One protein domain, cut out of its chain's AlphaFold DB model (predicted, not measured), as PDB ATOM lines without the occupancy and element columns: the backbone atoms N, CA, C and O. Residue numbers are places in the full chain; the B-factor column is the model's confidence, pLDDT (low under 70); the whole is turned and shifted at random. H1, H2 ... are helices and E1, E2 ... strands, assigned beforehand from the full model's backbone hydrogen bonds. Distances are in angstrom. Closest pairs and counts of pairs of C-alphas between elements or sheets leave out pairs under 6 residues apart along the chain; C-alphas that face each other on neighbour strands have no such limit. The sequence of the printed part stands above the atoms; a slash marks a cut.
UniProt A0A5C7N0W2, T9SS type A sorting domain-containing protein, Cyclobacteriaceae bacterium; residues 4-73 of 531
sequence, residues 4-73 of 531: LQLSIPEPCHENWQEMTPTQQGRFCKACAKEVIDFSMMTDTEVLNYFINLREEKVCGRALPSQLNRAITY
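What this domain is: This is residues 4 to 73 of the 531 residues of the protein "T9SS type A sorting domain-containing protein" of Cyclobacteriaceae bacterium (UniProt A0A5C7N0W2). This domain has little regular structure: a small sheet, E1, E2 and E3, reaches from the middle toward one end, H1 and E4 make the other end, and unnamed residues 4 to 24 run along the side. The 70 printed residues hold E1, E2, H1, E3 and E4 in that order; the sheet, E1-E2-E3, is mixed. The class is mixed, with 27 residues in named elements; the whole is compact, radius of gyration of the C-alphas 12.1 A, spanning 35 by 21 by 21 A.

How they stand to each other: Residues 4 to 5 pair antiparallel with residues 70 to 71 of E4, residues 70 to 72. E1, residues 25 to 28, and E2, residues 33 to 37, form an antiparallel hairpin at 148 degrees, with N 26 and O 35 2.9 A apart. E2, H1, residues 43 to 52, and E3, residues 57 to 61, make a strand-helix-strand unit, two parallel neighbour strands with a helix between, its crossover right-handed; N 61 and O 36 are 2.8 A apart. H1 is not on the sheet; every O i to N i+4 pair is within hydrogen-bond range. The closest C-alphas of H1 and E4, Asp 43 and Ile 71, are 5.7 A apart.

Where its parts are: E1 begins at C-alpha 25 (212.673, 140.907, 141.437). E2 measures 12.9 A, H1 14.3 A and E3 13.1 A. E4 ends at C-alpha 72 (225.903, 153.159, 156.472).

The domain as a whole: The printed part has no cut and no long link between named elements. Residues 54 to 56 and 73 are under pLDDT 70.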
ATOM      1  N   LEU A   4     226.906 147.605 156.482       77.75
ATOM      2  CA  LEU A   4     226.723 146.494 155.551       77.75
ATOM      3  C   LEU A   4     227.638 146.708 154.346       77.75
ATOM      4  O   LEU A   4     227.796 147.836 153.885       77.75
ATOM      5  N   GLN A   5     228.245 145.643 153.836       80.50
ATOM      6  CA  GLN A   5     228.966 145.660 152.565       80.50
ATOM      7  C   GLN A   5     228.394 144.563 151.673       80.50
ATOM      8  O   GLN A   5     228.262 143.424 152.118       80.50
ATOM      9  N   LEU A   6     228.049 144.910 150.432       79.62
ATOM     10  CA  LEU A   6     227.616 143.946 149.422       79.62
ATOM     11  C   LEU A   6     228.831 143.509 148.603       79.62
ATOM     12  O   LEU A   6     229.560 144.354 148.087       79.62
ATOM     13  N   SER A   7     229.044 142.205 148.458       78.81
ATOM     14  CA  SER A   7     230.106 141.652 147.615       78.81
ATOM     15  C   SER A   7     229.583 140.439 146.854       78.81
ATOM     16  O   SER A   7     228.802 139.663 147.407       78.81
ATOM     17  N   ILE A   8     229.993 140.300 145.593       77.62
ATOM     18  CA  ILE A   8     229.604 139.213 144.691       77.62
ATOM     19  C   ILE A   8     230.846 138.341 144.467       77.62
ATOM     20  O   ILE A   8     231.718 138.738 143.696       77.62
ATOM     21  N   PRO A   9     230.966 137.183 145.140       70.31
ATOM     22  CA  PRO A   9     232.139 136.322 145.003       70.31
ATOM     23  C   PRO A   9     232.244 135.636 143.632       70.31
ATOM     24  O   PRO A   9     233.348 135.484 143.127       70.31
ATOM     25  N   GLU A  10     231.121 135.232 143.027       73.94
ATOM     26  CA  GLU A  10     231.103 134.443 141.780       73.94
ATOM     27  C   GLU A  10     229.986 134.900 140.832       73.94
ATOM     28  O   GLU A  10     228.854 134.451 140.983       73.94
ATOM     29  N   PRO A  11     230.246 135.792 139.868       76.31
ATOM     30  CA  PRO A  11     229.190 136.319 139.016       76.31
ATOM     31  C   PRO A  11     228.549 135.244 138.115       76.31
ATOM     32  O   PRO A  11     229.228 134.442 137.476       76.31
ATOM     33  N   CYS A  12     227.221 135.236 138.057       76.00
ATOM     34  CA  CYS A  12     226.404 134.396 137.194       76.00
ATOM     35  C   CYS A  12     226.299 135.017 135.796       76.00
ATOM     36  O   CYS A  12     226.208 136.232 135.645       76.00
ATOM     37  N   HIS A  13     226.275 134.157 134.783       81.88
ATOM     38  CA  HIS A  13     226.249 134.541 133.370       81.88
ATOM     39  C   HIS A  13     224.839 134.443 132.756       81.88
ATOM     40  O   HIS A  13     224.674 134.609 131.552       81.88
ATOM     41  N   GLU A  14     223.818 134.166 133.573       79.69
ATOM     42  CA  GLU A  14     222.425 134.075 133.130       79.69
ATOM     43  C   GLU A  14     221.853 135.456 132.796       79.69
ATOM     44  O   GLU A  14     222.111 136.449 133.490       79.69
ATOM     45  N   ASN A  15     221.026 135.501 131.753       81.00
ATOM     46  CA  ASN A  15     220.423 136.728 131.262       81.00
ATOM     47  C   ASN A  15     219.236 137.145 132.148       81.00
ATOM     48  O   ASN A  15     218.212 136.464 132.221       81.00
ATOM     49  N   TRP A  16     219.350 138.300 132.806       81.50
ATOM     50  CA  TRP A  16     218.296 138.863 133.657       81.50
ATOM     51  C   TRP A  16     216.969 139.057 132.906       81.50
ATOM     52  O   TRP A  16     215.884 138.861 133.468       81.50
ATOM     53  N   GLN A  17     217.037 139.418 131.624       83.69
ATOM     54  CA  GLN A  17     215.883 139.711 130.782       83.69
ATOM     55  C   GLN A  17     215.040 138.457 130.509       83.69
ATOM     56  O   GLN A  17     213.825 138.581 130.348       83.69
ATOM     57  N   GLU A  18     215.654 137.274 130.548       83.56
ATOM     58  CA  GLU A  18     215.027 135.973 130.272       83.56
ATOM     59  C   GLU A  18     214.440 135.301 131.532       83.56
ATOM     60  O   GLU A  18     213.756 134.278 131.454       83.56
ATOM     61  N   MET A  19     214.658 135.892 132.714       87.19
ATOM     62  CA  MET A  19     214.106 135.417 133.988       87.19
ATOM     63  C   MET A  19     212.616 135.759 134.147       87.19
ATOM     64  O   MET A  19     212.118 136.754 133.617       87.19
ATOM     65  N   THR A  20     211.890 134.955 134.930       90.31
ATOM     66  CA  THR A  20     210.439 135.135 135.135       90.31
ATOM     67  C   THR A  20     210.174 136.229 136.184       90.31
ATOM     68  O   THR A  20     210.735 136.138 137.268       90.31
ATOM     69  N   PRO A  21     209.357 137.265 135.924       89.69
ATOM     70  CA  PRO A  21     209.161 138.374 136.867       89.69
ATOM     71  C   PRO A  21     208.429 137.967 138.159       89.69
ATOM     72  O   PRO A  21     207.476 137.191 138.115       89.69
ATOM     73  N   THR A  22     208.855 138.522 139.301       86.56
ATOM     74  CA  THR A  22     208.237 138.356 140.634       86.56
ATOM     75  C   THR A  22     207.916 139.721 141.266       86.56
ATOM     76  O   THR A  22     208.131 140.765 140.651       86.56
ATOM     77  N   GLN A  23     207.368 139.748 142.489       79.62
ATOM     78  CA  GLN A  23     206.979 141.001 143.160       79.62
ATOM     79  C   GLN A  23     208.171 141.867 143.608       79.62
ATOM     80  O   GLN A  23     208.029 143.085 143.681       79.62
ATOM     81  N   GLN A  24     209.321 141.262 143.925       71.00
ATOM     82  CA  GLN A  24     210.511 141.960 144.443       71.00
ATOM     83  C   GLN A  24     211.734 141.838 143.513       71.00
ATOM     84  O   GLN A  24     212.809 142.353 143.821       71.00
ATOM     85  N   GLY A  25     211.579 141.173 142.363       85.69
ATOM     86  CA  GLY A  25     212.673 140.907 141.437       85.69
ATOM     87  C   GLY A  25     212.275 139.966 140.302       85.69
ATOM     88  O   GLY A  25     211.254 140.165 139.637       85.69
ATOM     89  N   ARG A  26     213.107 138.956 140.040       89.06
ATOM     90  CA  ARG A  26     212.859 137.917 139.029       89.06
ATOM     91  C   ARG A  26     213.318 136.543 139.511       89.06
ATOM     92  O   ARG A  26     214.301 136.433 140.230       89.06
ATOM     93  N   PHE A  27     212.654 135.479 139.080       89.12
ATOM     94  CA  PHE A  27     213.023 134.095 139.357       89.12
ATOM     95  C   PHE A  27     213.925 133.526 138.256       89.12
ATOM     96  O   PHE A  27     213.548 133.489 137.078       89.12
ATOM     97  N   CYS A  28     215.107 133.049 138.650       87.00
ATOM     98  CA  CYS A  28     216.065 132.410 137.756       87.00
ATOM     99  C   CYS A  28     215.825 130.898 137.690       87.00
ATOM    100  O   CYS A  28     215.896 130.206 138.706       87.00
ATOM    101  N   LYS A  29     215.599 130.367 136.483       86.81
ATOM    102  CA  LYS A  29     215.375 128.927 136.268       86.81
ATOM    103  C   LYS A  29     216.645 128.088 136.434       86.81
ATOM    104  O   LYS A  29     216.539 126.953 136.880       86.81
ATOM    105  N   ALA A  30     217.822 128.637 136.123       85.81
ATOM    106  CA  ALA A  30     219.089 127.903 136.176       85.81
ATOM    107  C   ALA A  30     219.527 127.578 137.613       85.81
ATOM    108  O   ALA A  30     219.942 126.461 137.904       85.81
ATOM    109  N   CYS A  31     219.407 128.543 138.529       82.00
ATOM    110  CA  CYS A  31     219.797 128.363 139.931       82.00
ATOM    111  C   CYS A  31     218.611 128.181 140.892       82.00
ATOM    112  O   CYS A  31     218.837 128.047 142.093       82.00
ATOM    113  N   ALA A  32     217.377 128.188 140.370       86.94
ATOM    114  CA  ALA A  32     216.118 128.066 141.111       86.94
ATOM    115  C   ALA A  32     215.987 129.042 142.300       86.94
ATOM    116  O   ALA A  32     215.418 128.701 143.337       86.94
ATOM    117  N   LYS A  33     216.534 130.257 142.165       85.62
ATOM    118  CA  LYS A  33     216.513 131.306 143.198       85.62
ATOM    119  C   LYS A  33     215.813 132.558 142.696       85.62
ATOM    120  O   LYS A  33     215.890 132.902 141.514       85.62
ATOM    121  N   GLU A  34     215.179 133.265 143.624       85.25
ATOM    122  CA  GLU A  34     214.695 134.619 143.386       85.25
ATOM    123  C   GLU A  34     215.864 135.607 143.434       85.25
ATOM    124  O   GLU A  34     216.713 135.554 144.326       85.25
ATOM    125  N   VAL A  35     215.923 136.478 142.433       88.25
ATOM    126  CA  VAL A  35     216.969 137.469 142.228       88.25
ATOM    127  C   VAL A  35     216.372 138.855 142.453       88.25
ATOM    128  O   VAL A  35     215.531 139.310 141.678       88.25
ATOM    129  N   ILE A  36     216.807 139.515 143.522       87.56
ATOM    130  CA  ILE A  36     216.288 140.809 143.986       87.56
ATOM    131  C   ILE A  36     217.013 141.956 143.282       87.56
ATOM    132  O   ILE A  36     218.236 141.926 143.158       87.56
ATOM    133  N   ASP A  37     216.288 142.977 142.824       87.62
ATOM    134  CA  ASP A  37     216.911 144.125 142.153       87.62
ATOM    135  C   ASP A  37     217.263 145.243 143.150       87.62
ATOM    136  O   ASP A  37     216.412 146.032 143.558       87.62
ATOM    137  N   PHE A  38     218.537 145.325 143.536       87.25
ATOM    138  CA  PHE A  38     219.074 146.387 144.390       87.25
ATOM    139  C   PHE A  38     219.468 147.641 143.605       87.25
ATOM    140  O   PHE A  38     219.733 148.672 144.224       87.25
ATOM    141  N   SER A  39     219.495 147.597 142.266       82.88
ATOM    142  CA  SER A  39     219.942 148.734 141.445       82.88
ATOM    143  C   SER A  39     219.079 149.986 141.619       82.88
ATOM    144  O   SER A  39     219.563 151.094 141.400       82.88
ATOM    145  N   MET A  40     217.836 149.810 142.079       79.00
ATOM    146  CA  MET A  40     216.864 150.879 142.326       79.00
ATOM    147  C   MET A  40     216.658 151.197 143.819       79.00
ATOM    148  O   MET A  40     215.807 152.019 144.144       79.00
ATOM    149  N   MET A  41     217.394 150.555 144.738       82.25
ATOM    150  CA  MET A  41     217.232 150.752 146.188       82.25
ATOM    151  C   MET A  41     218.250 151.748 146.762       82.25
ATOM    152  O   MET A  41     219.428 151.748 146.395       82.25
ATOM    153  N   THR A  42     217.814 152.558 147.729       82.56
ATOM    154  CA  THR A  42     218.692 153.447 148.509       82.56
ATOM    155  C   THR A  42     219.497 152.682 149.562       82.56
ATOM    156  O   THR A  42     219.090 151.621 150.030       82.56
ATOM    157  N   ASP A  43     220.609 153.256 150.031       80.69
ATOM    158  CA  ASP A  43     221.458 152.647 151.071       80.69
ATOM    159  C   ASP A  43     220.682 152.299 152.354       80.69
ATOM    160  O   ASP A  43     220.937 151.275 152.985       80.69
ATOM    161  N   THR A  44     219.677 153.103 152.709       80.00
ATOM    162  CA  THR A  44     218.801 152.830 153.860       80.00
ATOM    163  C   THR A  44     217.835 151.676 153.583       80.00
ATOM    164  O   THR A  44     217.592 150.858 154.466       80.00
ATOM    165  N   GLU A  45     217.287 151.575 152.370       82.38
ATOM    166  CA  GLU A  45     216.388 150.482 151.971       82.38
ATOM    167  C   GLU A  45     217.129 149.156 151.847       82.38
ATOM    168  O   GLU A  45     216.643 148.150 152.355       82.38
ATOM    169  N   VAL A  46     218.333 149.162 151.273       83.62
ATOM    170  CA  VAL A  46     219.223 147.998 151.245       83.62
ATOM    171  C   VAL A  46     219.559 147.563 152.674       83.62
ATOM    172  O   VAL A  46     219.429 146.385 153.004       83.62
ATOM    173  N   LEU A  47     219.922 148.500 153.561       80.75
ATOM    174  CA  LEU A  47     220.155 148.189 154.976       80.75
ATOM    175  C   LEU A  47     218.919 147.564 155.626       80.75
ATOM    176  O   LEU A  47     219.036 146.515 156.250       80.75
ATOM    177  N   ASN A  48     217.740 148.157 155.449       79.94
ATOM    178  CA  ASN A  48     216.494 147.639 156.014       79.94
ATOM    179  C   ASN A  48     216.121 146.263 155.451       79.94
ATOM    180  O   ASN A  48     215.674 145.401 156.209       79.94
ATOM    181  N   TYR A  49     216.331 146.039 154.154       84.00
ATOM    182  CA  TYR A  49     216.116 144.749 153.508       84.00
ATOM    183  C   TYR A  49     216.967 143.672 154.183       84.00
ATOM    184  O   TYR A  49     216.430 142.690 154.690       84.00
ATOM    185  N   PHE A  50     218.278 143.902 154.298       80.25
ATOM    186  CA  PHE A  50     219.192 142.953 154.929       80.25
ATOM    187  C   PHE A  50     219.033 142.864 156.448       80.25
ATOM    188  O   PHE A  50     219.393 141.838 157.008       80.25
ATOM    189  N   ILE A  51     218.514 143.884 157.138       75.75
ATOM    190  CA  ILE A  51     218.189 143.828 158.576       75.75
ATOM    191  C   ILE A  51     217.024 142.868 158.830       75.75
ATOM    192  O   ILE A  51     217.107 142.056 159.750       75.75
ATOM    193  N   ASN A  52     215.988 142.928 157.992       72.50
ATOM    194  CA  ASN A  52     214.769 142.123 158.124       72.50
ATOM    195  C   ASN A  52     214.884 140.719 157.509       72.50
ATOM    196  O   ASN A  52     213.971 139.901 157.635       72.50
ATOM    197  N   LEU A  53     215.996 140.441 156.835       73.69
ATOM    198  CA  LEU A  53     216.233 139.192 156.140       73.69
ATOM    199  C   LEU A  53     216.576 138.047 157.107       73.69
ATOM    200  O   LEU A  53     217.412 138.205 157.998       73.69
ATOM    201  N   ARG A  54     215.952 136.880 156.902       56.56
ATOM    202  CA  ARG A  54     216.200 135.661 157.699       56.56
ATOM    203  C   ARG A  54     217.352 134.800 157.171       56.56
ATOM    204  O   ARG A  54     217.926 134.042 157.941       56.56
ATOM    205  N   GLU A  55     217.677 134.902 155.884       59.53
ATOM    206  CA  GLU A  55     218.708 134.090 155.227       59.53
ATOM    207  C   GLU A  55     220.039 134.846 155.101       59.53
ATOM    208  O   GLU A  55     220.065 136.060 154.926       59.53
ATOM    209  N   GLU A  56     221.170 134.141 155.168       59.69
ATOM    210  CA  GLU A  56     222.503 134.770 155.118       59.69
ATOM    211  C   GLU A  56     222.978 135.138 153.705       59.69
ATOM    212  O   GLU A  56     223.933 135.909 153.561       59.69
ATOM    213  N   LYS A  57     222.359 134.561 152.664       72.00
ATOM    214  CA  LYS A  57     222.797 134.690 151.268       72.00
ATOM    215  C   LYS A  57     221.623 135.009 150.356       72.00
ATOM    216  O   LYS A  57     220.731 134.186 150.201       72.00
ATOM    217  N   VAL A  58     221.683 136.158 149.689       82.25
ATOM    218  CA  VAL A  58     220.666 136.583 148.713       82.25
ATOM    219  C   VAL A  58     221.261 136.638 147.323       82.25
ATOM    220  O   VAL A  58     222.411 137.051 147.138       82.25
ATOM    221  N   CYS A  59     220.463 136.218 146.345       84.38
ATOM    222  CA  CYS A  59     220.753 136.462 144.946       84.38
ATOM    223  C   CYS A  59     220.198 137.844 144.578       84.38
ATOM    224  O   CYS A  59     219.014 138.099 144.793       84.38
ATOM    225  N   GLY A  60     221.015 138.752 144.051       85.88
ATOM    226  CA  GLY A  60     220.504 140.050 143.634       85.88
ATOM    227  C   GLY A  60     221.368 140.780 142.625       85.88
ATOM    228  O   GLY A  60     222.573 140.553 142.524       85.88
ATOM    229  N   ARG A  61     220.712 141.656 141.873       84.62
ATOM    230  CA  ARG A  61     221.301 142.542 140.875       84.62
ATOM    231  C   ARG A  61     221.671 143.856 141.551       84.62
ATOM    232  O   ARG A  61     220.818 144.489 142.161       84.62
ATOM    233  N   ALA A  62     222.925 144.268 141.442       84.62
ATOM    234  CA  ALA A  62     223.417 145.521 142.003       84.62
ATOM    235  C   ALA A  62     224.293 146.244 140.978       84.62
ATOM    236  O   ALA A  62     224.919 145.613 140.126       84.62
ATOM    237  N   LEU A  63     224.343 147.571 141.064       80.81
ATOM    238  CA  LEU A  63     225.271 148.364 140.266       80.81
ATOM    239  C   LEU A  63     226.711 148.157 140.765       80.81
ATOM    240  O   LEU A  63     226.911 147.991 141.971       80.81
ATOM    241  N   PRO A  64     227.734 148.270 139.898       77.50
ATOM    242  CA  PRO A  64     229.134 148.212 140.327       77.50
ATOM    243  C   PRO A  64     229.470 149.216 141.439       77.50
ATOM    244  O   PRO A  64     230.248 148.909 142.336       77.50
ATOM    245  N   SER A  65     228.826 150.389 141.430       75.94
ATOM    246  CA  SER A  65     228.973 151.423 142.461       75.94
ATOM    247  C   SER A  65     228.364 151.049 143.816       75.94
ATOM    248  O   SER A  65     228.722 151.652 144.824       75.94
ATOM    249  N   GLN A  66     227.448 150.082 143.870       78.50
ATOM    250  CA  GLN A  66     226.841 149.592 145.111       78.50
ATOM    251  C   GLN A  66     227.654 148.452 145.747       78.50
ATOM    252  O   GLN A  66     227.452 148.143 146.922       78.50
ATOM    253  N   LEU A  67     228.577 147.846 144.996       82.25
ATOM    254  CA  LEU A  67     229.405 146.730 145.442       82.25
ATOM    255  C   LEU A  67     230.682 147.211 146.136       82.25
ATOM    256  O   LEU A  67     231.204 148.286 145.855       82.25
ATOM    257  N   ASN A  68     231.195 146.389 147.054       80.50
ATOM    258  CA  ASN A  68     232.467 146.572 147.757       80.50
ATOM    259  C   ASN A  68     232.625 147.943 148.452       80.50
ATOM    260  O   ASN A  68     233.741 148.409 148.679       80.50
ATOM    261  N   ARG A  69     231.509 148.580 148.835       81.06
ATOM    262  CA  ARG A  69     231.484 149.821 149.622       81.06
ATOM    263  C   ARG A  69     230.661 149.671 150.895       81.06
ATOM    264  O   ARG A  69     229.750 148.849 150.973       81.06
ATOM    265  N   ALA A  70     230.979 150.481 151.903       75.75
ATOM    266  CA  ALA A  70     230.250 150.497 153.166       75.75
ATOM    267  C   ALA A  70     228.925 151.258 153.030       75.75
ATOM    268  O   ALA A  70     228.914 152.474 152.853       75.75
ATOM    269  N   ILE A  71     227.822 150.537 153.180       78.81
ATOM    270  CA  ILE A  71     226.470 151.075 153.273       78.81
ATOM    271  C   ILE A  71     226.214 151.399 154.752       78.81
ATOM    272  O   ILE A  71     226.254 150.509 155.609       78.81
ATOM    273  N   THR A  72     226.029 152.683 155.080       73.06
ATOM    274  CA  THR A  72     225.903 153.159 156.472       73.06
ATOM    275  C   THR A  72     224.782 154.173 156.649       73.06
ATOM    276  O   THR A  72     224.571 155.010 155.777       73.06
ATOM    277  N   TYR A  73     224.144 154.173 157.823       63.38
ATOM    278  CA  TYR A  73     223.225 155.240 158.228       63.38
ATOM    279  C   TYR A  73     223.946 156.605 158.317       63.38
ATOM    280  O   TYR A  73     225.024 156.673 158.922       63.38
TER     281      TYR A  73